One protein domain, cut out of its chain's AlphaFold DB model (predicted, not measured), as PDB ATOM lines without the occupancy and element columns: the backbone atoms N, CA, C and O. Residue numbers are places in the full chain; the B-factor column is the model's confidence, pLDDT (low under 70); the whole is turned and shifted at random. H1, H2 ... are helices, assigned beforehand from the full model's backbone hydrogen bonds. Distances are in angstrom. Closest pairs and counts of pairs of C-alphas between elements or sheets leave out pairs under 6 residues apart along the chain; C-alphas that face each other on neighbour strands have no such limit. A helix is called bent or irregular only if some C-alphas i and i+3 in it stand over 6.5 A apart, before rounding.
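AT A GLANCE: This is residues 2 to 75 and 97 to 176 of the 195 residues of the protein "Hypothetical protein" of Cryptomonas curvata (UniProt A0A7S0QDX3). What shape is this? It is a long rod of lengthwise helices: H1, H2 and H3b make an up-and-down bundle, each running against the one before, and H4 folds back along H3b, away from H1 and H2. H3a turns off at one end. What is printed? The printed part has 154 residues with four named helices, H1 to H4 in order, no named strand, class all helix; it is loose, with a radius of gyration of the C-alphas of 20.0 A and spans of 68 by 30 by 21 A.

HOW THE PARTS SIT: How does it begin? H1, residues 2 to 22, and H2, residues 32 to 70, form a hairpin and touch, closest C-alphas Ala 6 and Met 56 at 4.3 A, at a shallow tilt of 25 degrees, opposite ways. H2 touches H1 with residues 45 to 63 alone. Is H3 straight? H3, residues 100 to 140, was assigned as one helix by its hydrogen bonds but is bent, C-alphas 110 and 113 being 7.0 A apart; its arms, H3a to residue 110 and H3b from 113, stand at a steep tilt of 56 degrees. What does H3b touch? The closest C-alphas are Met 12 and Phe 129 with H1, 7.1 A, Trp 41 and Pro 135 with H2, 5.6 A, and His 138 and Ala 148 with H4, residues 145 to 175, 5.1 A. What of the backbones? Every O i to N i+4 pair is within hydrogen-bond range in H1 and H3a, against 33 of 35 in H2, 22 of 24 in H3b and 25 of 27 in H4.

IN THESE COORDINATES: Where are the anchors? C-alpha 2 of H1 is at (148.169, 156.959, 162.082) and C-alpha 175 of H4 at (143.265, 140.572, 162.845). How long are the helices? From first to last C-alpha, H2 spans 57.9 A, H4 44.2 A and H3b 40.1 A.

THE WHOLE: Is the printed part cut? Residues 76 to 96 are not printed, with C-alphas 75 and 97 8.2 A apart. Where is confidence low? It is under 70 at residues 26 to 34, 68 to 75, 97 to 106, 109 and 175 to 176.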
ATOM      1  N   LEU A   2     148.851 155.859 161.366       85.88
ATOM      2  CA  LEU A   2     148.169 156.959 162.082       85.88
ATOM      3  C   LEU A   2     148.307 158.323 161.381       85.88
ATOM      4  O   LEU A   2     147.311 158.998 161.144       85.88
ATOM      5  N   GLN A   3     149.523 158.675 160.952       87.25
ATOM      6  CA  GLN A   3     149.776 159.887 160.166       87.25
ATOM      7  C   GLN A   3     149.002 159.901 158.838       87.25
ATOM      8  O   GLN A   3     148.450 160.927 158.461       87.25
ATOM      9  N   THR A   4     148.909 158.759 158.150       89.50
ATOM     10  CA  THR A   4     148.144 158.622 156.901       89.50
ATOM     11  C   THR A   4     146.653 158.848 157.136       89.50
ATOM     12  O   THR A   4     146.030 159.560 156.360       89.50
ATOM     13  N   ILE A   5     146.088 158.295 158.217       90.56
ATOM     14  CA  ILE A   5     144.691 158.537 158.612       90.56
ATOM     15  C   ILE A   5     144.466 160.038 158.826       90.56
ATOM     16  O   ILE A   5     143.556 160.604 158.230       90.56
ATOM     17  N   ALA A   6     145.335 160.697 159.601       91.38
ATOM     18  CA  ALA A   6     145.232 162.132 159.857       91.38
ATOM     19  C   ALA A   6     145.315 162.967 158.565       91.38
ATOM     20  O   ALA A   6     144.490 163.851 158.349       91.38
ATOM     21  N   GLN A   7     146.267 162.658 157.678       92.62
ATOM     22  CA  GLN A   7     146.437 163.350 156.396       92.62
ATOM     23  C   GLN A   7     145.234 163.157 155.467       92.62
ATOM     24  O   GLN A   7     144.728 164.128 154.910       92.62
ATOM     25  N   VAL A   8     144.752 161.921 155.316       94.12
ATOM     26  CA  VAL A   8     143.607 161.616 154.446       94.12
ATOM     27  C   VAL A   8     142.329 162.259 154.982       94.12
ATOM     28  O   VAL A   8     141.608 162.881 154.204       94.12
ATOM     29  N   SER A   9     142.084 162.199 156.294       95.25
ATOM     30  CA  SER A   9     140.983 162.939 156.922       95.25
ATOM     31  C   SER A   9     141.108 164.448 156.690       95.25
ATOM     32  O   SER A   9     140.116 165.089 156.357       95.25
ATOM     33  N   GLY A  10     142.318 165.015 156.763       94.06
ATOM     34  CA  GLY A  10     142.565 166.419 156.419       94.06
ATOM     35  C   GLY A  10     142.188 166.767 154.973       94.06
ATOM     36  O   GLY A  10     141.517 167.773 154.738       94.06
ATOM     37  N   TYR A  11     142.543 165.917 154.003       95.31
ATOM     38  CA  TYR A  11     142.140 166.104 152.601       95.31
ATOM     39  C   TYR A  11     140.625 165.987 152.395       95.31
ATOM     40  O   TYR A  11     140.057 166.751 151.610       95.31
ATOM     41  N   MET A  12     139.961 165.069 153.102       94.62
ATOM     42  CA  MET A  12     138.501 164.926 153.054       94.62
ATOM     43  C   MET A  12     137.808 166.177 153.604       94.62
ATOM     44  O   MET A  12     136.972 166.744 152.906       94.62
ATOM     45  N   VAL A  13     138.230 166.680 154.771       94.69
ATOM     46  CA  VAL A  13     137.714 167.937 155.352       94.69
ATOM     47  C   VAL A  13     137.917 169.109 154.399       94.69
ATOM     48  O   VAL A  13     136.982 169.866 154.143       94.69
ATOM     49  N   TYR A  14     139.123 169.258 153.845       94.06
ATOM     50  CA  TYR A  14     139.415 170.327 152.891       94.06
ATOM     51  C   TYR A  14     138.489 170.262 151.671       94.06
ATOM     52  O   TYR A  14     137.976 171.291 151.226       94.06
ATOM     53  N   THR A  15     138.240 169.057 151.158       91.00
ATOM     54  CA  THR A  15     137.343 168.843 150.019       91.00
ATOM     55  C   THR A  15     135.900 169.191 150.375       91.00
ATOM     56  O   THR A  15     135.277 169.951 149.639       91.00
ATOM     57  N   GLU A  16     135.381 168.715 151.513       90.31
ATOM     58  CA  GLU A  16     134.010 169.015 151.961       90.31
ATOM     59  C   GLU A  16     133.801 170.515 152.179       90.31
ATOM     60  O   GLU A  16     132.838 171.077 151.661       90.31
ATOM     61  N   ILE A  17     134.736 171.199 152.848       91.62
ATOM     62  CA  ILE A  17     134.673 172.657 153.038       91.62
ATOM     63  C   ILE A  17     134.713 173.380 151.689       91.62
ATOM     64  O   ILE A  17     133.922 174.292 151.453       91.62
ATOM     65  N   THR A  18     135.609 172.974 150.787       89.38
ATOM     66  CA  THR A  18     135.736 173.593 149.459       89.38
ATOM     67  C   THR A  18     134.454 173.422 148.654       89.38
ATOM     68  O   THR A  18     133.998 174.380 148.031       89.38
ATOM     69  N   CYS A  19     133.850 172.234 148.681       84.06
ATOM     70  CA  CYS A  19     132.562 171.982 148.051       84.06
ATOM     71  C   CYS A  19     131.467 172.843 148.684       84.06
ATOM     72  O   CYS A  19     130.749 173.519 147.953       84.06
ATOM     73  N   TYR A  20     131.373 172.862 150.015       84.75
ATOM     74  CA  TYR A  20     130.341 173.584 150.752       84.75
ATOM     75  C   TYR A  20     130.386 175.098 150.519       84.75
ATOM     76  O   TYR A  20     129.354 175.708 150.254       84.75
ATOM     77  N   VAL A  21     131.576 175.701 150.563       86.00
ATOM     78  CA  VAL A  21     131.754 177.156 150.425       86.00
ATOM     79  C   VAL A  21     131.643 177.622 148.971       86.00
ATOM     80  O   VAL A  21     131.118 178.702 148.722       86.00
ATOM     81  N   ASN A  22     132.129 176.834 148.005       84.38
ATOM     82  CA  ASN A  22     132.157 177.249 146.595       84.38
ATOM     83  C   ASN A  22     130.934 176.795 145.787       84.38
ATOM     84  O   ASN A  22     130.899 176.980 144.567       84.38
ATOM     85  N   MET A  23     129.937 176.173 146.419       79.75
ATOM     86  CA  MET A  23     128.686 175.865 145.737       79.75
ATOM     87  C   MET A  23     127.801 177.103 145.649       79.75
ATOM     88  O   MET A  23     127.464 177.721 146.654       79.75
ATOM     89  N   ASN A  24     127.358 177.411 144.430       72.94
ATOM     90  CA  ASN A  24     126.233 178.314 144.223       72.94
ATOM     91  C   ASN A  24     124.970 177.587 144.684       72.94
ATOM     92  O   ASN A  24     124.444 176.744 143.956       72.94
ATOM     93  N   VAL A  25     124.546 177.867 145.913       71.00
ATOM     94  CA  VAL A  25     123.323 177.309 146.489       71.00
ATOM     95  C   VAL A  25     122.120 177.896 145.732       71.00
ATOM     96  O   VAL A  25     122.054 179.120 145.602       71.00
ATOM     97  N   PRO A  26     121.202 177.063 145.203       68.88
ATOM     98  CA  PRO A  26     119.968 177.549 144.592       68.88
ATOM     99  C   PRO A  26     119.155 178.369 145.599       68.88
ATOM    100  O   PRO A  26     119.139 178.037 146.787       68.88
ATOM    101  N   ASP A  27     118.492 179.435 145.137       67.88
ATOM    102  CA  ASP A  27     117.624 180.234 146.004       67.88
ATOM    103  C   ASP A  27     116.478 179.339 146.514       67.88
ATOM    104  O   ASP A  27     115.725 178.791 145.704       67.88
ATOM    105  N   PRO A  28     116.329 179.160 147.840       64.25
ATOM    106  CA  PRO A  28     115.286 178.306 148.386       64.25
ATOM    107  C   PRO A  28     113.884 178.753 147.951       64.25
ATOM    108  O   PRO A  28     113.003 177.917 147.756       64.25
ATOM    109  N   SER A  29     113.673 180.059 147.740       66.69
ATOM    110  CA  SER A  29     112.371 180.614 147.352       66.69
ATOM    111  C   SER A  29     111.863 180.134 145.987       66.69
ATOM    112  O   SER A  29     110.666 180.240 145.718       66.69
ATOM    113  N   GLU A  30     112.734 179.564 145.151       60.03
ATOM    114  CA  GLU A  30     112.364 179.068 143.828       60.03
ATOM    115  C   GLU A  30     111.812 177.627 143.858       60.03
ATOM    116  O   GLU A  30     111.087 177.250 142.934       60.03
ATOM    117  N   PHE A  31     112.069 176.827 144.912       59.28
ATOM    118  CA  PHE A  31     111.706 175.397 144.944       59.28
ATOM    119  C   PHE A  31     111.447 174.838 146.371       59.28
ATOM    120  O   PHE A  31     112.355 174.653 147.185       59.28
ATOM    121  N   GLU A  32     110.197 174.471 146.689       52.56
ATOM    122  CA  GLU A  32     109.818 173.922 148.012       52.56
ATOM    123  C   GLU A  32     110.433 172.540 148.320       52.56
ATOM    124  O   GLU A  32     110.811 172.271 149.461       52.56
ATOM    125  N   VAL A  33     110.582 171.666 147.314       54.38
ATOM    126  CA  VAL A  33     111.197 170.328 147.472       54.38
ATOM    127  C   VAL A  33     112.700 170.426 147.778       54.38
ATOM    128  O   VAL A  33     113.256 169.561 148.460       54.38
ATOM    129  N   ASP A  34     113.346 171.519 147.367       66.06
ATOM    130  CA  ASP A  34     114.793 171.691 147.493       66.06
ATOM    131  C   ASP A  34     115.221 172.101 148.907       66.06
ATOM    132  O   ASP A  34     116.336 171.794 149.321       66.06
ATOM    133  N   HIS A  35     114.330 172.675 149.723       73.62
ATOM    134  CA  HIS A  35     114.658 173.061 151.102       73.62
ATOM    135  C   HIS A  35     115.056 171.870 151.981       73.62
ATOM    136  O   HIS A  35     116.039 171.931 152.723       73.62
ATOM    137  N   ALA A  36     114.303 170.767 151.906       77.62
ATOM    138  CA  ALA A  36     114.607 169.565 152.677       77.62
ATOM    139  C   ALA A  36     115.938 168.943 152.225       77.62
ATOM    140  O   ALA A  36     116.747 168.536 153.060       77.62
ATOM    141  N   LEU A  37     116.192 168.930 150.914       78.81
ATOM    142  CA  LEU A  37     117.439 168.433 150.341       78.81
ATOM    143  C   LEU A  37     118.637 169.299 150.753       78.81
ATOM    144  O   LEU A  37     119.672 168.750 151.125       78.81
ATOM    145  N   LEU A  38     118.487 170.626 150.755       81.75
ATOM    146  CA  LEU A  38     119.507 171.576 151.201       81.75
ATOM    147  C   LEU A  38     119.821 171.425 152.695       81.75
ATOM    148  O   LEU A  38     120.992 171.439 153.074       81.75
ATOM    149  N   MET A  39     118.809 171.213 153.542       83.75
ATOM    150  CA  MET A  39     119.027 170.930 154.967       83.75
ATOM    151  C   MET A  39     119.758 169.603 155.182       83.75
ATOM    152  O   MET A  39     120.719 169.552 155.951       83.75
ATOM    153  N   ILE A  40     119.334 168.535 154.495       85.19
ATOM    154  CA  ILE A  40     120.001 167.226 154.558       85.19
ATOM    155  C   ILE A  40     121.451 167.370 154.099       85.19
ATOM    156  O   ILE A  40     122.363 166.929 154.792       85.19
ATOM    157  N   TRP A  41     121.679 168.038 152.972       87.50
ATOM    158  CA  TRP A  41     123.009 168.304 152.440       87.50
ATOM    159  C   TRP A  41     123.891 169.076 153.434       87.50
ATOM    160  O   TRP A  41     125.023 168.659 153.696       87.50
ATOM    161  N   GLY A  42     123.378 170.156 154.031       86.62
ATOM    162  CA  GLY A  42     124.107 170.950 155.021       86.62
ATOM    163  C   GLY A  42     124.466 170.147 156.273       86.62
ATOM    164  O   GLY A  42     125.622 170.153 156.699       86.62
ATOM    165  N   LEU A  43     123.514 169.385 156.821       89.44
ATOM    166  CA  LEU A  43     123.749 168.520 157.982       89.44
ATOM    167  C   LEU A  43     124.786 167.432 157.690       89.44
ATOM    168  O   LEU A  43     125.664 167.189 158.517       89.44
ATOM    169  N   PHE A  44     124.715 166.806 156.513       89.19
ATOM    170  CA  PHE A  44     125.679 165.792 156.094       89.19
ATOM    171  C   PHE A  44     127.094 166.369 155.976       89.19
ATOM    172  O   PHE A  44     128.026 165.750 156.482       89.19
ATOM    173  N   ASN A  45     127.257 167.562 155.391       88.75
ATOM    174  CA  ASN A  45     128.568 168.218 155.300       88.75
ATOM    175  C   ASN A  45     129.133 168.574 156.676       88.75
ATOM    176  O   ASN A  45     130.280 168.249 156.967       88.75
ATOM    177  N   VAL A  46     128.333 169.199 157.548       90.75
ATOM    178  CA  VAL A  46     128.785 169.553 158.904       90.75
ATOM    179  C   VAL A  46     129.180 168.298 159.683       90.75
ATOM    180  O   VAL A  46     130.227 168.274 160.326       90.75
ATOM    181  N   PHE A  47     128.375 167.239 159.598       91.56
ATOM    182  CA  PHE A  47     128.676 165.977 160.262       91.56
ATOM    183  C   PHE A  47     129.949 165.314 159.712       91.56
ATOM    184  O   PHE A  47     130.781 164.871 160.505       91.56
ATOM    185  N   GLY A  48     130.128 165.280 158.387       90.62
ATOM    186  CA  GLY A  48     131.332 164.753 157.731       90.62
ATOM    187  C   GLY A  48     132.600 165.481 158.176       90.62
ATOM    188  O   GLY A  48     133.549 164.845 158.649       90.62
ATOM    189  N   ILE A  49     132.557 166.816 158.164       92.75
ATOM    190  CA  ILE A  49     133.667 167.672 158.591       92.75
ATOM    191  C   ILE A  49     134.014 167.406 160.057       92.75
ATOM    192  O   ILE A  49     135.179 167.169 160.384       92.75
ATOM    193  N   LEU A  50     133.020 167.411 160.951       94.69
ATOM    194  CA  LEU A  50     133.246 167.183 162.382       94.69
ATOM    195  C   LEU A  50     133.807 165.786 162.658       94.69
ATOM    196  O   LEU A  50     134.722 165.645 163.471       94.69
ATOM    197  N   LEU A  51     133.301 164.764 161.964       94.38
ATOM    198  CA  LEU A  51     133.792 163.396 162.086       94.38
ATOM    199  C   LEU A  51     135.265 163.294 161.674       94.38
ATOM    200  O   LEU A  51     136.067 162.729 162.418       94.38
ATOM    201  N   HIS A  52     135.649 163.852 160.523       94.69
ATOM    202  CA  HIS A  52     137.034 163.772 160.044       94.69
ATOM    203  C   HIS A  52     137.999 164.659 160.831       94.69
ATOM    204  O   HIS A  52     139.139 164.248 161.061       94.69
ATOM    205  N   LEU A  53     137.554 165.814 161.334       94.69
ATOM    206  CA  LEU A  53     138.334 166.603 162.294       94.69
ATOM    207  C   LEU A  53     138.579 165.818 163.588       94.69
ATOM    208  O   LEU A  53     139.708 165.768 164.076       94.69
ATOM    209  N   PHE A  54     137.551 165.153 164.118       94.19
ATOM    210  CA  PHE A  54     137.676 164.307 165.304       94.19
ATOM    211  C   PHE A  54     138.637 163.129 165.078       94.19
ATOM    212  O   PHE A  54     139.516 162.879 165.906       94.19
ATOM    213  N   LEU A  55     138.530 162.448 163.931       93.75
ATOM    214  CA  LEU A  55     139.447 161.377 163.529       93.75
ATOM    215  C   LEU A  55     140.892 161.866 163.435       93.75
ATOM    216  O   LEU A  55     141.797 161.198 163.934       93.75
ATOM    217  N   MET A  56     141.109 163.042 162.844       94.19
ATOM    218  CA  MET A  56     142.428 163.658 162.733       94.19
ATOM    219  C   MET A  56     143.024 163.964 164.112       94.19
ATOM    220  O   MET A  56     144.192 163.647 164.351       94.19
ATOM    221  N   VAL A  57     142.230 164.520 165.036       92.50
ATOM    222  CA  VAL A  57     142.672 164.801 166.413       92.50
ATOM    223  C   VAL A  57     143.059 163.509 167.128       92.50
ATOM    224  O   VAL A  57     144.161 163.428 167.666       92.50
ATOM    225  N   ILE A  58     142.215 162.473 167.091       90.75
ATOM    226  CA  ILE A  58     142.527 161.185 167.735       90.75
ATOM    227  C   ILE A  58     143.767 160.541 167.114       90.75
ATOM    228  O   ILE A  58     144.648 160.087 167.843       90.75
ATOM    229  N   ALA A  59     143.854 160.502 165.784       90.56
ATOM    230  CA  ALA A  59     144.992 159.921 165.084       90.56
ATOM    231  C   ALA A  59     146.301 160.636 165.443       90.56
ATOM    232  O   ALA A  59     147.318 159.978 165.660       90.56
ATOM    233  N   THR A  60     146.261 161.965 165.563       88.62
ATOM    234  CA  THR A  60     147.414 162.783 165.961       88.62
ATOM    235  C   THR A  60     147.785 162.555 167.423       88.62
ATOM    236  O   THR A  60     148.959 162.368 167.722       88.62
ATOM    237  N   MET A  61     146.806 162.487 168.330       86.12
ATOM    238  CA  MET A  61     147.052 162.198 169.749       86.12
ATOM    239  C   MET A  61     147.672 160.812 169.945       86.12
ATOM    240  O   MET A  61     148.652 160.680 170.673       86.12
ATOM    241  N   LEU A  62     147.157 159.789 169.254       84.94
ATOM    242  CA  LEU A  62     147.746 158.448 169.275       84.94
ATOM    243  C   LEU A  62     149.148 158.435 168.662       84.94
ATOM    244  O   LEU A  62     150.033 157.772 169.188       84.94
ATOM    245  N   PHE A  63     149.367 159.175 167.573       83.62
ATOM    246  CA  PHE A  63     150.684 159.277 166.950       83.62
ATOM    247  C   PHE A  63     151.706 159.922 167.891       83.62
ATOM    248  O   PHE A  63     152.793 159.381 168.064       83.62
ATOM    249  N   ILE A  64     151.340 161.026 168.547       79.50
ATOM    250  CA  ILE A  64     152.187 161.692 169.543       79.50
ATOM    251  C   ILE A  64     152.442 160.770 170.736       79.50
ATOM    252  O   ILE A  64     153.581 160.680 171.178       79.50
ATOM    253  N   ALA A  65     151.429 160.053 171.228       75.88
ATOM    254  CA  ALA A  65     151.602 159.104 172.325       75.88
ATOM    255  C   ALA A  65     152.603 157.994 171.963       75.88
ATOM    256  O   ALA A  65     153.498 157.703 172.749       75.88
ATOM    257  N   VAL A  66     152.516 157.429 170.754       72.12
ATOM    258  CA  VAL A  66     153.497 156.442 170.260       72.12
ATOM    259  C   VAL A  66     154.890 157.048 170.166       72.12
ATOM    260  O   VAL A  66     155.844 156.443 170.647       72.12
ATOM    261  N   LEU A  67     155.011 158.249 169.591       71.44
ATOM    262  CA  LEU A  67     156.297 158.932 169.474       71.44
ATOM    263  C   LEU A  67     156.927 159.193 170.843       71.44
ATOM    264  O   LEU A  67     158.108 158.914 171.026       71.44
ATOM    265  N   GLN A  68     156.140 159.676 171.804       66.06
ATOM    266  CA  GLN A  68     156.600 159.933 173.165       66.06
ATOM    267  C   GLN A  68     157.129 158.666 173.822       66.06
ATOM    268  O   GLN A  68     158.178 158.732 174.451       66.06
ATOM    269  N   VAL A  69     156.471 157.518 173.651       63.12
ATOM    270  CA  VAL A  69     156.992 156.269 174.219       63.12
ATOM    271  C   VAL A  69     158.244 155.793 173.473       63.12
ATOM    272  O   VAL A  69     159.235 155.476 174.121       63.12
ATOM    273  N   SER A  70     158.276 155.861 172.137       56.47
ATOM    274  CA  SER A  70     159.461 155.470 171.347       56.47
ATOM    275  C   SER A  70     160.691 156.360 171.582       56.47
ATOM    276  O   SER A  70     161.825 155.903 171.480       56.47
ATOM    277  N   ALA A  71     160.499 157.629 171.955       53.75
ATOM    278  CA  ALA A  71     161.595 158.538 172.293       53.75
ATOM    279  C   ALA A  71     162.343 158.126 173.578       53.75
ATOM    280  O   ALA A  71     163.444 158.615 173.817       53.75
ATOM    281  N   HIS A  72     161.774 157.221 174.384       50.69
ATOM    282  CA  HIS A  72     162.428 156.648 175.561       50.69
ATOM    283  C   HIS A  72     163.294 155.417 175.235       50.69
ATOM    284  O   HIS A  72     163.933 154.906 176.149       50.69
ATOM    285  N   GLU A  73     163.337 154.945 173.977       44.22
ATOM    286  CA  GLU A  73     164.098 153.754 173.541       44.22
ATOM    287  C   GLU A  73     165.514 154.076 173.001       44.22
ATOM    288  O   GLU A  73     166.293 153.170 172.703       44.22
ATOM    289  N   GLY A  74     165.889 155.356 172.868       40.69
ATOM    290  CA  GLY A  74     167.162 155.769 172.261       40.69
ATOM    291  C   GLY A  74     168.288 156.062 173.272       40.69
ATOM    292  O   GLY A  74     168.072 156.861 174.180       40.69
ATOM    293  N   PRO A  75     169.518 155.528 173.097       42.28
ATOM    294  CA  PRO A  75     170.679 155.911 173.912       42.28
ATOM    295  C   PRO A  75     171.228 157.311 173.578       42.28
ATOM    296  O   PRO A  75     172.080 157.828 174.294       42.28
ATOM    297  N   VAL A  97     165.478 153.122 180.344       55.28
ATOM    298  CA  VAL A  97     164.981 152.940 178.979       55.28
ATOM    299  C   VAL A  97     163.954 151.813 179.017       55.28
ATOM    300  O   VAL A  97     164.238 150.713 179.494       55.28
ATOM    301  N   MET A  98     162.745 152.111 178.562       57.84
ATOM    302  CA  MET A  98     161.655 151.146 178.514       57.84
ATOM    303  C   MET A  98     162.003 150.064 177.481       57.84
ATOM    304  O   MET A  98     162.446 150.389 176.383       57.84
ATOM    305  N   THR A  99     161.873 148.782 177.828       62.41
ATOM    306  CA  THR A  99     162.198 147.700 176.881       62.41
ATOM    307  C   THR A  99     161.094 147.536 175.835       62.41
ATOM    308  O   THR A  99     159.930 147.833 176.107       62.41
ATOM    309  N   GLU A 100     161.429 146.989 174.664       61.62
ATOM    310  CA  GLU A 100     160.458 146.693 173.594       61.62
ATOM    311  C   GLU A 100     159.263 145.861 174.114       61.62
ATOM    312  O   GLU A 100     158.108 146.129 173.791       61.62
ATOM    313  N   GLU A 101     159.511 144.900 175.011       64.69
ATOM    314  CA  GLU A 101     158.457 144.094 175.647       64.69
ATOM    315  C   GLU A 101     157.532 144.922 176.556       64.69
ATOM    316  O   GLU A 101     156.317 144.708 176.572       64.69
ATOM    317  N   GLN A 102     158.079 145.892 177.294       63.59
ATOM    318  CA  GLN A 102     157.276 146.814 178.097       63.59
ATOM    319  C   GLN A 102     156.449 147.732 177.196       63.59
ATOM    320  O   GLN A 102     155.295 148.025 177.518       63.59
ATOM    321  N   PHE A 103     157.008 148.169 176.060       66.06
ATOM    322  CA  PHE A 103     156.298 149.017 175.100       66.06
ATOM    323  C   PHE A 103     155.096 148.288 174.519       66.06
ATOM    324  O   PHE A 103     153.981 148.813 174.553       66.06
ATOM    325  N   LEU A 104     155.307 147.050 174.079       65.62
ATOM    326  CA  LEU A 104     154.249 146.189 173.566       65.62
ATOM    327  C   LEU A 104     153.165 145.926 174.617       65.62
ATOM    328  O   LEU A 104     151.983 145.996 174.291       65.62
ATOM    329  N   SER A 105     153.533 145.725 175.887       68.19
ATOM    330  CA  SER A 105     152.549 145.578 176.970       68.19
ATOM    331  C   SER A 105     151.694 146.837 177.153       68.19
ATOM    332  O   SER A 105     150.477 146.732 177.280       68.19
ATOM    333  N   ILE A 106     152.295 148.033 177.143       69.50
ATOM    334  CA  ILE A 106     151.532 149.288 177.260       69.50
ATOM    335  C   ILE A 106     150.669 149.527 176.015       69.50
ATOM    336  O   ILE A 106     149.540 150.017 176.131       69.50
ATOM    337  N   TRP A 107     151.178 149.192 174.831       73.56
ATOM    338  CA  TRP A 107     150.437 149.274 173.577       73.56
ATOM    339  C   TRP A 107     149.186 148.395 173.600       73.56
ATOM    340  O   TRP A 107     148.087 148.910 173.363       73.56
ATOM    341  N   ASP A 108     149.347 147.119 173.945       71.56
ATOM    342  CA  ASP A 108     148.259 146.144 174.033       71.56
ATOM    343  C   ASP A 108     147.222 146.569 175.090       71.56
ATOM    344  O   ASP A 108     146.020 146.592 174.811       71.56
ATOM    345  N   ASP A 109     147.668 147.014 176.271       69.06
ATOM    346  CA  ASP A 109     146.761 147.356 177.373       69.06
ATOM    347  C   ASP A 109     146.023 148.690 177.177       69.06
ATOM    348  O   ASP A 109     144.883 148.845 177.631       69.06
ATOM    349  N   ARG A 110     146.655 149.689 176.543       72.00
ATOM    350  CA  ARG A 110     146.123 151.066 176.517       72.00
ATOM    351  C   ARG A 110     145.730 151.579 175.143       72.00
ATOM    352  O   ARG A 110     144.765 152.338 175.054       72.00
ATOM    353  N   TYR A 111     146.449 151.215 174.085       79.56
ATOM    354  CA  TYR A 111     146.333 151.889 172.787       79.56
ATOM    355  C   TYR A 111     145.715 151.016 171.693       79.56
ATOM    356  O   TYR A 111     145.056 151.554 170.800       79.56
ATOM    357  N   GLU A 112     145.824 149.689 171.785       81.69
ATOM    358  CA  GLU A 112     145.306 148.760 170.775       81.69
ATOM    359  C   GLU A 112     143.794 148.932 170.551       81.69
ATOM    360  O   GLU A 112     143.320 149.011 169.413       81.69
ATOM    361  N   VAL A 113     143.017 149.065 171.631       82.94
ATOM    362  CA  VAL A 113     141.559 149.263 171.552       82.94
ATOM    363  C   VAL A 113     141.213 150.564 170.826       82.94
ATOM    364  O   VAL A 113     140.322 150.582 169.971       82.94
ATOM    365  N   TRP A 114     141.921 151.651 171.135       83.62
ATOM    366  CA  TRP A 114     141.714 152.948 170.488       83.62
ATOM    367  C   TRP A 114     142.127 152.923 169.023       83.62
ATOM    368  O   TRP A 114     141.400 153.446 168.181       83.62
ATOM    369  N   PHE A 115     143.232 152.256 168.702       85.88
ATOM    370  CA  PHE A 115     143.698 152.077 167.333       85.88
ATOM    371  C   PHE A 115     142.690 151.292 166.482       85.88
ATOM    372  O   PHE A 115     142.311 151.738 165.397       85.88
ATOM    373  N   ARG A 116     142.170 150.170 166.996       86.00
ATOM    374  CA  ARG A 116     141.125 149.373 166.326       86.00
ATOM    375  C   ARG A 116     139.858 150.193 166.079       86.00
ATOM    376  O   ARG A 116     139.314 150.179 164.974       86.00
ATOM    377  N   ARG A 117     139.404 150.943 167.091       87.81
ATOM    378  CA  ARG A 117     138.252 151.853 166.970       87.81
ATOM    379  C   ARG A 117     138.509 152.952 165.944       87.81
ATOM    380  O   ARG A 117     137.616 153.243 165.158       87.81
ATOM    381  N   LEU A 118     139.714 153.519 165.912       90.50
ATOM    382  CA  LEU A 118     140.094 154.548 164.950       90.50
ATOM    383  C   LEU A 118     140.057 154.018 163.513       90.50
ATOM    384  O   LEU A 118     139.497 154.689 162.656       90.50
ATOM    385  N   ILE A 119     140.587 152.821 163.243       89.94
ATOM    386  CA  ILE A 119     140.531 152.209 161.902       89.94
ATOM    387  C   ILE A 119     139.082 152.013 161.454       89.94
ATOM    388  O   ILE A 119     138.729 152.361 160.326       89.94
ATOM    389  N   LEU A 120     138.241 151.472 162.339       89.12
ATOM    390  CA  LEU A 120     136.822 151.267 162.058       89.12
ATOM    391  C   LEU A 120     136.122 152.597 161.769       89.12
ATOM    392  O   LEU A 120     135.486 152.739 160.725       89.12
ATOM    393  N   LEU A 121     136.273 153.582 162.655       91.75
ATOM    394  CA  LEU A 121     135.657 154.898 162.498       91.75
ATOM    395  C   LEU A 121     136.169 155.626 161.251       91.75
ATOM    396  O   LEU A 121     135.371 156.233 160.548       91.75
ATOM    397  N   PHE A 122     137.462 155.531 160.934       92.31
ATOM    398  CA  PHE A 122     138.036 156.117 159.724       92.31
ATOM    399  C   PHE A 122     137.465 155.482 158.455       92.31
ATOM    400  O   PHE A 122     137.104 156.186 157.507       92.31
ATOM    401  N   SER A 123     137.315 154.156 158.440       91.12
ATOM    402  CA  SER A 123     136.725 153.488 157.286       91.12
ATOM    403  C   SER A 123     135.252 153.851 157.101       91.12
ATOM    404  O   SER A 123     134.841 154.145 155.978       91.12
ATOM    405  N   TRP A 124     134.461 153.878 158.176       90.38
ATOM    406  CA  TRP A 124     133.071 154.343 158.114       90.38
ATOM    407  C   TRP A 124     132.975 155.830 157.751       90.38
ATOM    408  O   TRP A 124     132.118 156.210 156.959       90.38
ATOM    409  N   GLY A 125     133.893 156.661 158.245       91.62
ATOM    410  CA  GLY A 125     134.000 158.071 157.871       91.62
ATOM    411  C   GLY A 125     134.301 158.272 156.386       91.62
ATOM    412  O   GLY A 125     133.786 159.203 155.773       91.62
ATOM    413  N   THR A 126     135.059 157.360 155.773       91.25
ATOM    414  CA  THR A 126     135.296 157.358 154.321       91.25
ATOM    415  C   THR A 126     134.008 157.076 153.539       91.25
ATOM    416  O   THR A 126     133.739 157.743 152.544       91.25
ATOM    417  N   ALA A 127     133.172 156.135 153.993       90.75
ATOM    418  CA  ALA A 127     131.853 155.922 153.386       90.75
ATOM    419  C   ALA A 127     130.954 157.146 153.544       90.75
ATOM    420  O   ALA A 127     130.311 157.561 152.583       90.75
ATOM    421  N   MET A 128     130.943 157.746 154.737       90.12
ATOM    422  CA  MET A 128     130.179 158.967 154.985       90.12
ATOM    423  C   MET A 128     130.604 160.089 154.039       90.12
ATOM    424  O   MET A 128     129.729 160.700 153.441       90.12
ATOM    425  N   PHE A 129     131.905 160.283 153.804       91.31
ATOM    426  CA  PHE A 129     132.412 161.249 152.823       91.31
ATOM    427  C   PHE A 129     131.868 160.994 151.405       91.31
ATOM    428  O   PHE A 129     131.376 161.901 150.745       91.31
ATOM    429  N   PHE A 130     131.861 159.752 150.911       89.81
ATOM    430  CA  PHE A 130     131.235 159.484 149.605       89.81
ATOM    431  C   PHE A 130     129.720 159.726 149.616       89.81
ATOM    432  O   PHE A 130     129.162 160.187 148.619       89.81
ATOM    433  N   ALA A 131     129.056 159.453 150.740       88.25
ATOM    434  CA  ALA A 131     127.637 159.727 150.907       88.25
ATOM    435  C   ALA A 131     127.328 161.234 150.945       88.25
ATOM    436  O   ALA A 131     126.301 161.621 150.394       88.25
ATOM    437  N   THR A 132     128.194 162.090 151.509       89.75
ATOM    438  CA  THR A 132     128.026 163.561 151.498       89.75
ATOM    439  C   THR A 132     128.174 164.150 150.088       89.75
ATOM    440  O   THR A 132     127.519 165.143 149.746       89.75
ATOM    441  N   LEU A 133     128.955 163.505 149.215       88.31
ATOM    442  CA  LEU A 133     129.118 163.929 147.821       88.31
ATOM    443  C   LEU A 133     127.869 163.689 146.949       88.31
ATOM    444  O   LEU A 133     127.684 164.388 145.953       88.31
ATOM    445  N   ILE A 134     126.992 162.743 147.304       87.62
ATOM    446  CA  ILE A 134     125.768 162.433 146.536       87.62
ATOM    447  C   ILE A 134     124.764 163.601 146.537       87.62
ATOM    448  O   ILE A 134     124.392 164.064 145.453       87.62
ATOM    449  N   PRO A 135     124.318 164.126 147.697       85.69
ATOM    450  CA  PRO A 135     123.462 165.303 147.718       85.69
ATOM    451  C   PRO A 135     124.212 166.537 147.203       85.69
ATOM    452  O   PRO A 135     123.609 167.369 146.540       85.69
ATOM    453  N   THR A 136     125.534 166.620 147.395       86.31
ATOM    454  CA  THR A 136     126.370 167.681 146.803       86.31
ATOM    455  C   THR A 136     126.280 167.694 145.273       86.31
ATOM    456  O   THR A 136     126.132 168.755 144.673       86.31
ATOM    457  N   ALA A 137     126.307 166.529 144.624       85.38
ATOM    458  CA  ALA A 137     126.120 166.431 143.180       85.38
ATOM    459  C   ALA A 137     124.703 166.855 142.753       85.38
ATOM    460  O   ALA A 137     124.561 167.561 141.757       85.38
ATOM    461  N   HIS A 138     123.668 166.497 143.519       83.00
ATOM    462  CA  HIS A 138     122.305 166.971 143.251       83.00
ATOM    463  C   HIS A 138     122.193 168.494 143.351       83.00
ATOM    464  O   HIS A 138     121.692 169.122 142.424       83.00
ATOM    465  N   VAL A 139     122.714 169.091 144.427       81.25
ATOM    466  CA  VAL A 139     122.700 170.547 144.629       81.25
ATOM    467  C   VAL A 139     123.506 171.252 143.536       81.25
ATOM    468  O   VAL A 139     123.071 172.265 143.000       81.25
ATOM    469  N   ARG A 140     124.656 170.700 143.131       82.00
ATOM    470  CA  ARG A 140     125.517 171.288 142.092       82.00
ATOM    471  C   ARG A 140     124.881 171.278 140.703       82.00
ATOM    472  O   ARG A 140     125.050 172.240 139.955       82.00
ATOM    473  N   TYR A 141     124.211 170.186 140.347       80.31
ATOM    474  CA  TYR A 141     123.620 169.969 139.025       80.31
ATOM    475  C   TYR A 141     122.093 170.084 139.050       80.31
ATOM    476  O   TYR A 141     121.429 169.474 138.217       80.31
ATOM    477  N   PHE A 142     121.529 170.886 139.959       74.44
ATOM    478  CA  PHE A 142     120.076 171.031 140.098       74.44
ATOM    479  C   PHE A 142     119.391 171.452 138.782       74.44
ATOM    480  O   PHE A 142     118.316 170.961 138.453       74.44
ATOM    481  N   MET A 143     120.066 172.264 137.956       70.50
ATOM    482  CA  MET A 143     119.589 172.673 136.624       70.50
ATOM    483  C   MET A 143     119.766 171.609 135.522       70.50
ATOM    484  O   MET A 143     119.249 171.772 134.419       70.50
ATOM    485  N   ASN A 144     120.512 170.530 135.775       81.31
ATOM    486  CA  ASN A 144     120.751 169.448 134.819       81.31
ATOM    487  C   ASN A 144     120.633 168.082 135.511       81.31
ATOM    488  O   ASN A 144     121.624 167.463 135.909       81.31
ATOM    489  N   SER A 145     119.397 167.590 135.581       77.81
ATOM    490  CA  SER A 145     119.054 166.319 136.221       77.81
ATOM    491  C   SER A 145     119.848 165.131 135.672       77.81
ATOM    492  O   SER A 145     120.261 164.263 136.436       77.81
ATOM    493  N   THR A 146     120.139 165.095 134.368       85.12
ATOM    494  CA  THR A 146     120.902 163.988 133.764       85.12
ATOM    495  C   THR A 146     122.336 163.953 134.291       85.12
ATOM    496  O   THR A 146     122.829 162.888 134.666       85.12
ATOM    497  N   ALA A 147     122.994 165.114 134.382       85.31
ATOM    498  CA  ALA A 147     124.331 165.213 134.964       85.31
ATOM    499  C   ALA A 147     124.329 164.842 136.459       85.31
ATOM    500  O   ALA A 147     125.202 164.089 136.899       85.31
ATOM    501  N   ALA A 148     123.314 165.288 137.212       84.88
ATOM    502  CA  ALA A 148     123.143 164.934 138.622       84.88
ATOM    503  C   ALA A 148     123.060 163.410 138.821       84.88
ATOM    504  O   ALA A 148     123.804 162.848 139.629       84.88
ATOM    505  N   TRP A 149     122.219 162.719 138.043       86.75
ATOM    506  CA  TRP A 149     122.034 161.268 138.145       86.75
ATOM    507  C   TRP A 149     123.277 160.470 137.750       86.75
ATOM    508  O   TRP A 149     123.618 159.511 138.444       86.75
ATOM    509  N   ILE A 150     123.985 160.867 136.685       90.88
ATOM    510  CA  ILE A 150     125.240 160.209 136.277       90.88
ATOM    511  C   ILE A 150     126.271 160.293 137.406       90.88
ATOM    512  O   ILE A 150     126.891 159.288 137.764       90.88
ATOM    513  N   GLN A 151     126.425 161.474 138.008       87.19
ATOM    514  CA  GLN A 151     127.396 161.676 139.076       87.19
ATOM    515  C   GLN A 151     127.007 160.942 140.362       87.19
ATOM    516  O   GLN A 151     127.861 160.331 141.007       87.19
ATOM    517  N   CYS A 152     125.718 160.909 140.699       88.81
ATOM    518  CA  CYS A 152     125.225 160.121 141.827       88.81
ATOM    519  C   CYS A 152     125.402 158.620 141.606       88.81
ATOM    520  O   CYS A 152     125.793 157.919 142.536       88.81
ATOM    521  N   GLY A 153     125.198 158.132 140.380       89.44
ATOM    522  CA  GLY A 153     125.486 156.749 140.010       89.44
ATOM    523  C   GLY A 153     126.962 156.394 140.212       89.44
ATOM    524  O   GLY A 153     127.268 155.366 140.813       89.44
ATOM    525  N   ALA A 154     127.884 157.265 139.791       90.50
ATOM    526  CA  ALA A 154     129.320 157.057 139.996       90.50
ATOM    527  C   ALA A 154     129.701 157.016 141.488       90.50
ATOM    528  O   ALA A 154     130.440 156.126 141.917       90.50
ATOM    529  N   LEU A 155     129.159 157.931 142.296       90.56
ATOM    530  CA  LEU A 155     129.392 157.975 143.745       90.56
ATOM    531  C   LEU A 155     128.770 156.776 144.473       90.56
ATOM    532  O   LEU A 155     129.380 156.214 145.383       90.56
ATOM    533  N   PHE A 156     127.599 156.323 144.031       90.06
ATOM    534  CA  PHE A 156     126.983 155.104 144.540       90.06
ATOM    535  C   PHE A 156     127.836 153.869 144.222       90.06
ATOM    536  O   PHE A 156     128.070 153.033 145.093       90.06
ATOM    537  N   MET A 157     128.381 153.774 143.006       91.19
ATOM    538  CA  MET A 157     129.322 152.706 142.653       91.19
ATOM    539  C   MET A 157     130.597 152.752 143.506       91.19
ATOM    540  O   MET A 157     131.092 151.696 143.906       91.19
ATOM    541  N   ALA A 158     131.095 153.947 143.843       89.19
ATOM    542  CA  ALA A 158     132.215 154.107 144.769       89.19
ATOM    543  C   ALA A 158     131.876 153.602 146.185       89.19
ATOM    544  O   ALA A 158     132.686 152.890 146.775       89.19
ATOM    545  N   LEU A 159     130.669 153.872 146.699       90.75
ATOM    546  CA  LEU A 159     130.187 153.318 147.975       90.75
ATOM    547  C   LEU A 159     130.091 151.788 147.953       90.75
ATOM    548  O   LEU A 159     130.506 151.127 148.905       90.75
ATOM    549  N   VAL A 160     129.579 151.208 146.865       90.62
ATOM    550  CA  VAL A 160     129.499 149.747 146.706       90.62
ATOM    551  C   VAL A 160     130.898 149.124 146.670       90.62
ATOM    552  O   VAL A 160     131.139 148.098 147.314       90.62
ATOM    553  N   LEU A 161     131.832 149.742 145.942       90.12
ATOM    554  CA  LEU A 161     133.222 149.297 145.898       90.12
ATOM    555  C   LEU A 161     133.881 149.409 147.278       90.12
ATOM    556  O   LEU A 161     134.503 148.446 147.730       90.12
ATOM    557  N   TRP A 162     133.681 150.533 147.974       90.75
ATOM    558  CA  TRP A 162     134.121 150.714 149.354       90.75
ATOM    559  C   TRP A 162     133.572 149.609 150.256       90.75
ATOM    560  O   TRP A 162     134.353 148.999 150.977       90.75
ATOM    561  N   ALA A 163     132.281 149.273 150.180       87.81
ATOM    562  CA  ALA A 163     131.675 148.253 151.037       87.81
ATOM    563  C   ALA A 163     132.318 146.871 150.830       87.81
ATOM    564  O   ALA A 163     132.582 146.148 151.794       87.81
ATOM    565  N   ARG A 164     132.634 146.512 149.578       88.12
ATOM    566  CA  ARG A 164     133.356 145.264 149.271       88.12
ATOM    567  C   ARG A 164     134.774 145.259 149.838       88.12
ATOM    568  O   ARG A 164     135.192 144.260 150.427       88.12
ATOM    569  N   ILE A 165     135.495 146.366 149.673       85.69
ATOM    570  CA  ILE A 165     136.858 146.526 150.187       85.69
ATOM    571  C   ILE A 165     136.848 146.502 151.720       85.69
ATOM    572  O   ILE A 165     137.612 145.752 152.319       85.69
ATOM    573  N   HIS A 166     135.949 147.254 152.354       85.12
ATOM    574  CA  HIS A 166     135.767 147.325 153.801       85.12
ATOM    575  C   HIS A 166     135.567 145.938 154.410       85.12
ATOM    576  O   HIS A 166     136.319 145.548 155.300       85.12
ATOM    577  N   ASN A 167     134.617 145.166 153.875       81.75
ATOM    578  CA  ASN A 167     134.288 143.834 154.385       81.75
ATOM    579  C   ASN A 167     135.432 142.819 154.231       81.75
ATOM    580  O   ASN A 167     135.449 141.820 154.944       81.75
ATOM    581  N   SER A 168     136.386 143.071 153.332       80.50
ATOM    582  CA  SER A 168     137.528 142.180 153.091       80.50
ATOM    583  C   SER A 168     138.773 142.618 153.872       80.50
ATOM    584  O   SER A 168     139.429 141.807 154.522       80.50
ATOM    585  N   ILE A 169     139.100 143.912 153.828       80.31
ATOM    586  CA  ILE A 169     140.380 144.449 154.302       80.31
ATOM    587  C   ILE A 169     140.308 144.869 155.766       80.31
ATOM    588  O   ILE A 169     141.221 144.550 156.522       80.31
ATOM    589  N   VAL A 170     139.249 145.547 156.210       80.12
ATOM    590  CA  VAL A 170     139.209 146.077 157.583       80.12
ATOM    591  C   VAL A 170     139.230 144.966 158.634       80.12
ATOM    592  O   VAL A 170     140.045 145.063 159.551       80.12
ATOM    593  N   PRO A 171     138.477 143.858 158.492       78.44
ATOM    594  CA  PRO A 171     138.649 142.704 159.364       78.44
ATOM    595  C   PRO A 171     140.083 142.172 159.345       78.44
ATOM    596  O   PRO A 171     140.638 141.946 160.414       78.44
ATOM    597  N   SER A 172     140.726 142.042 158.177       74.81
ATOM    598  CA  SER A 172     142.120 141.578 158.109       74.81
ATOM    599  C   SER A 172     143.098 142.522 158.815       74.81
ATOM    600  O   SER A 172     143.937 142.049 159.566       74.81
ATOM    601  N   LEU A 173     142.938 143.845 158.695       71.25
ATOM    602  CA  LEU A 173     143.762 144.833 159.406       71.25
ATOM    603  C   LEU A 173     143.546 144.791 160.923       71.25
ATOM    604  O   LEU A 173     144.474 145.041 161.683       71.25
ATOM    605  N   LEU A 174     142.335 144.451 161.367       72.75
ATOM    606  CA  LEU A 174     142.030 144.244 162.782       72.75
ATOM    607  C   LEU A 174     142.551 142.890 163.296       72.75
ATOM    608  O   LEU A 174     142.773 142.744 164.493       72.75
ATOM    609  N   HIS A 175     142.742 141.887 162.440       66.81
ATOM    610  CA  HIS A 175     143.265 140.572 162.845       66.81
ATOM    611  C   HIS A 175     144.785 140.446 162.652       66.81
ATOM    612  O   HIS A 175     145.421 139.642 163.333       66.81
ATOM    613  N   CYS A 176     145.385 141.263 161.786       54.88
ATOM    614  CA  CYS A 176     146.827 141.380 161.627       54.88
ATOM    615  C   CYS A 176     147.419 142.148 162.814       54.88
ATOM    616  O   CYS A 176     147.574 143.367 162.775       54.88
TER     617      CYS A 176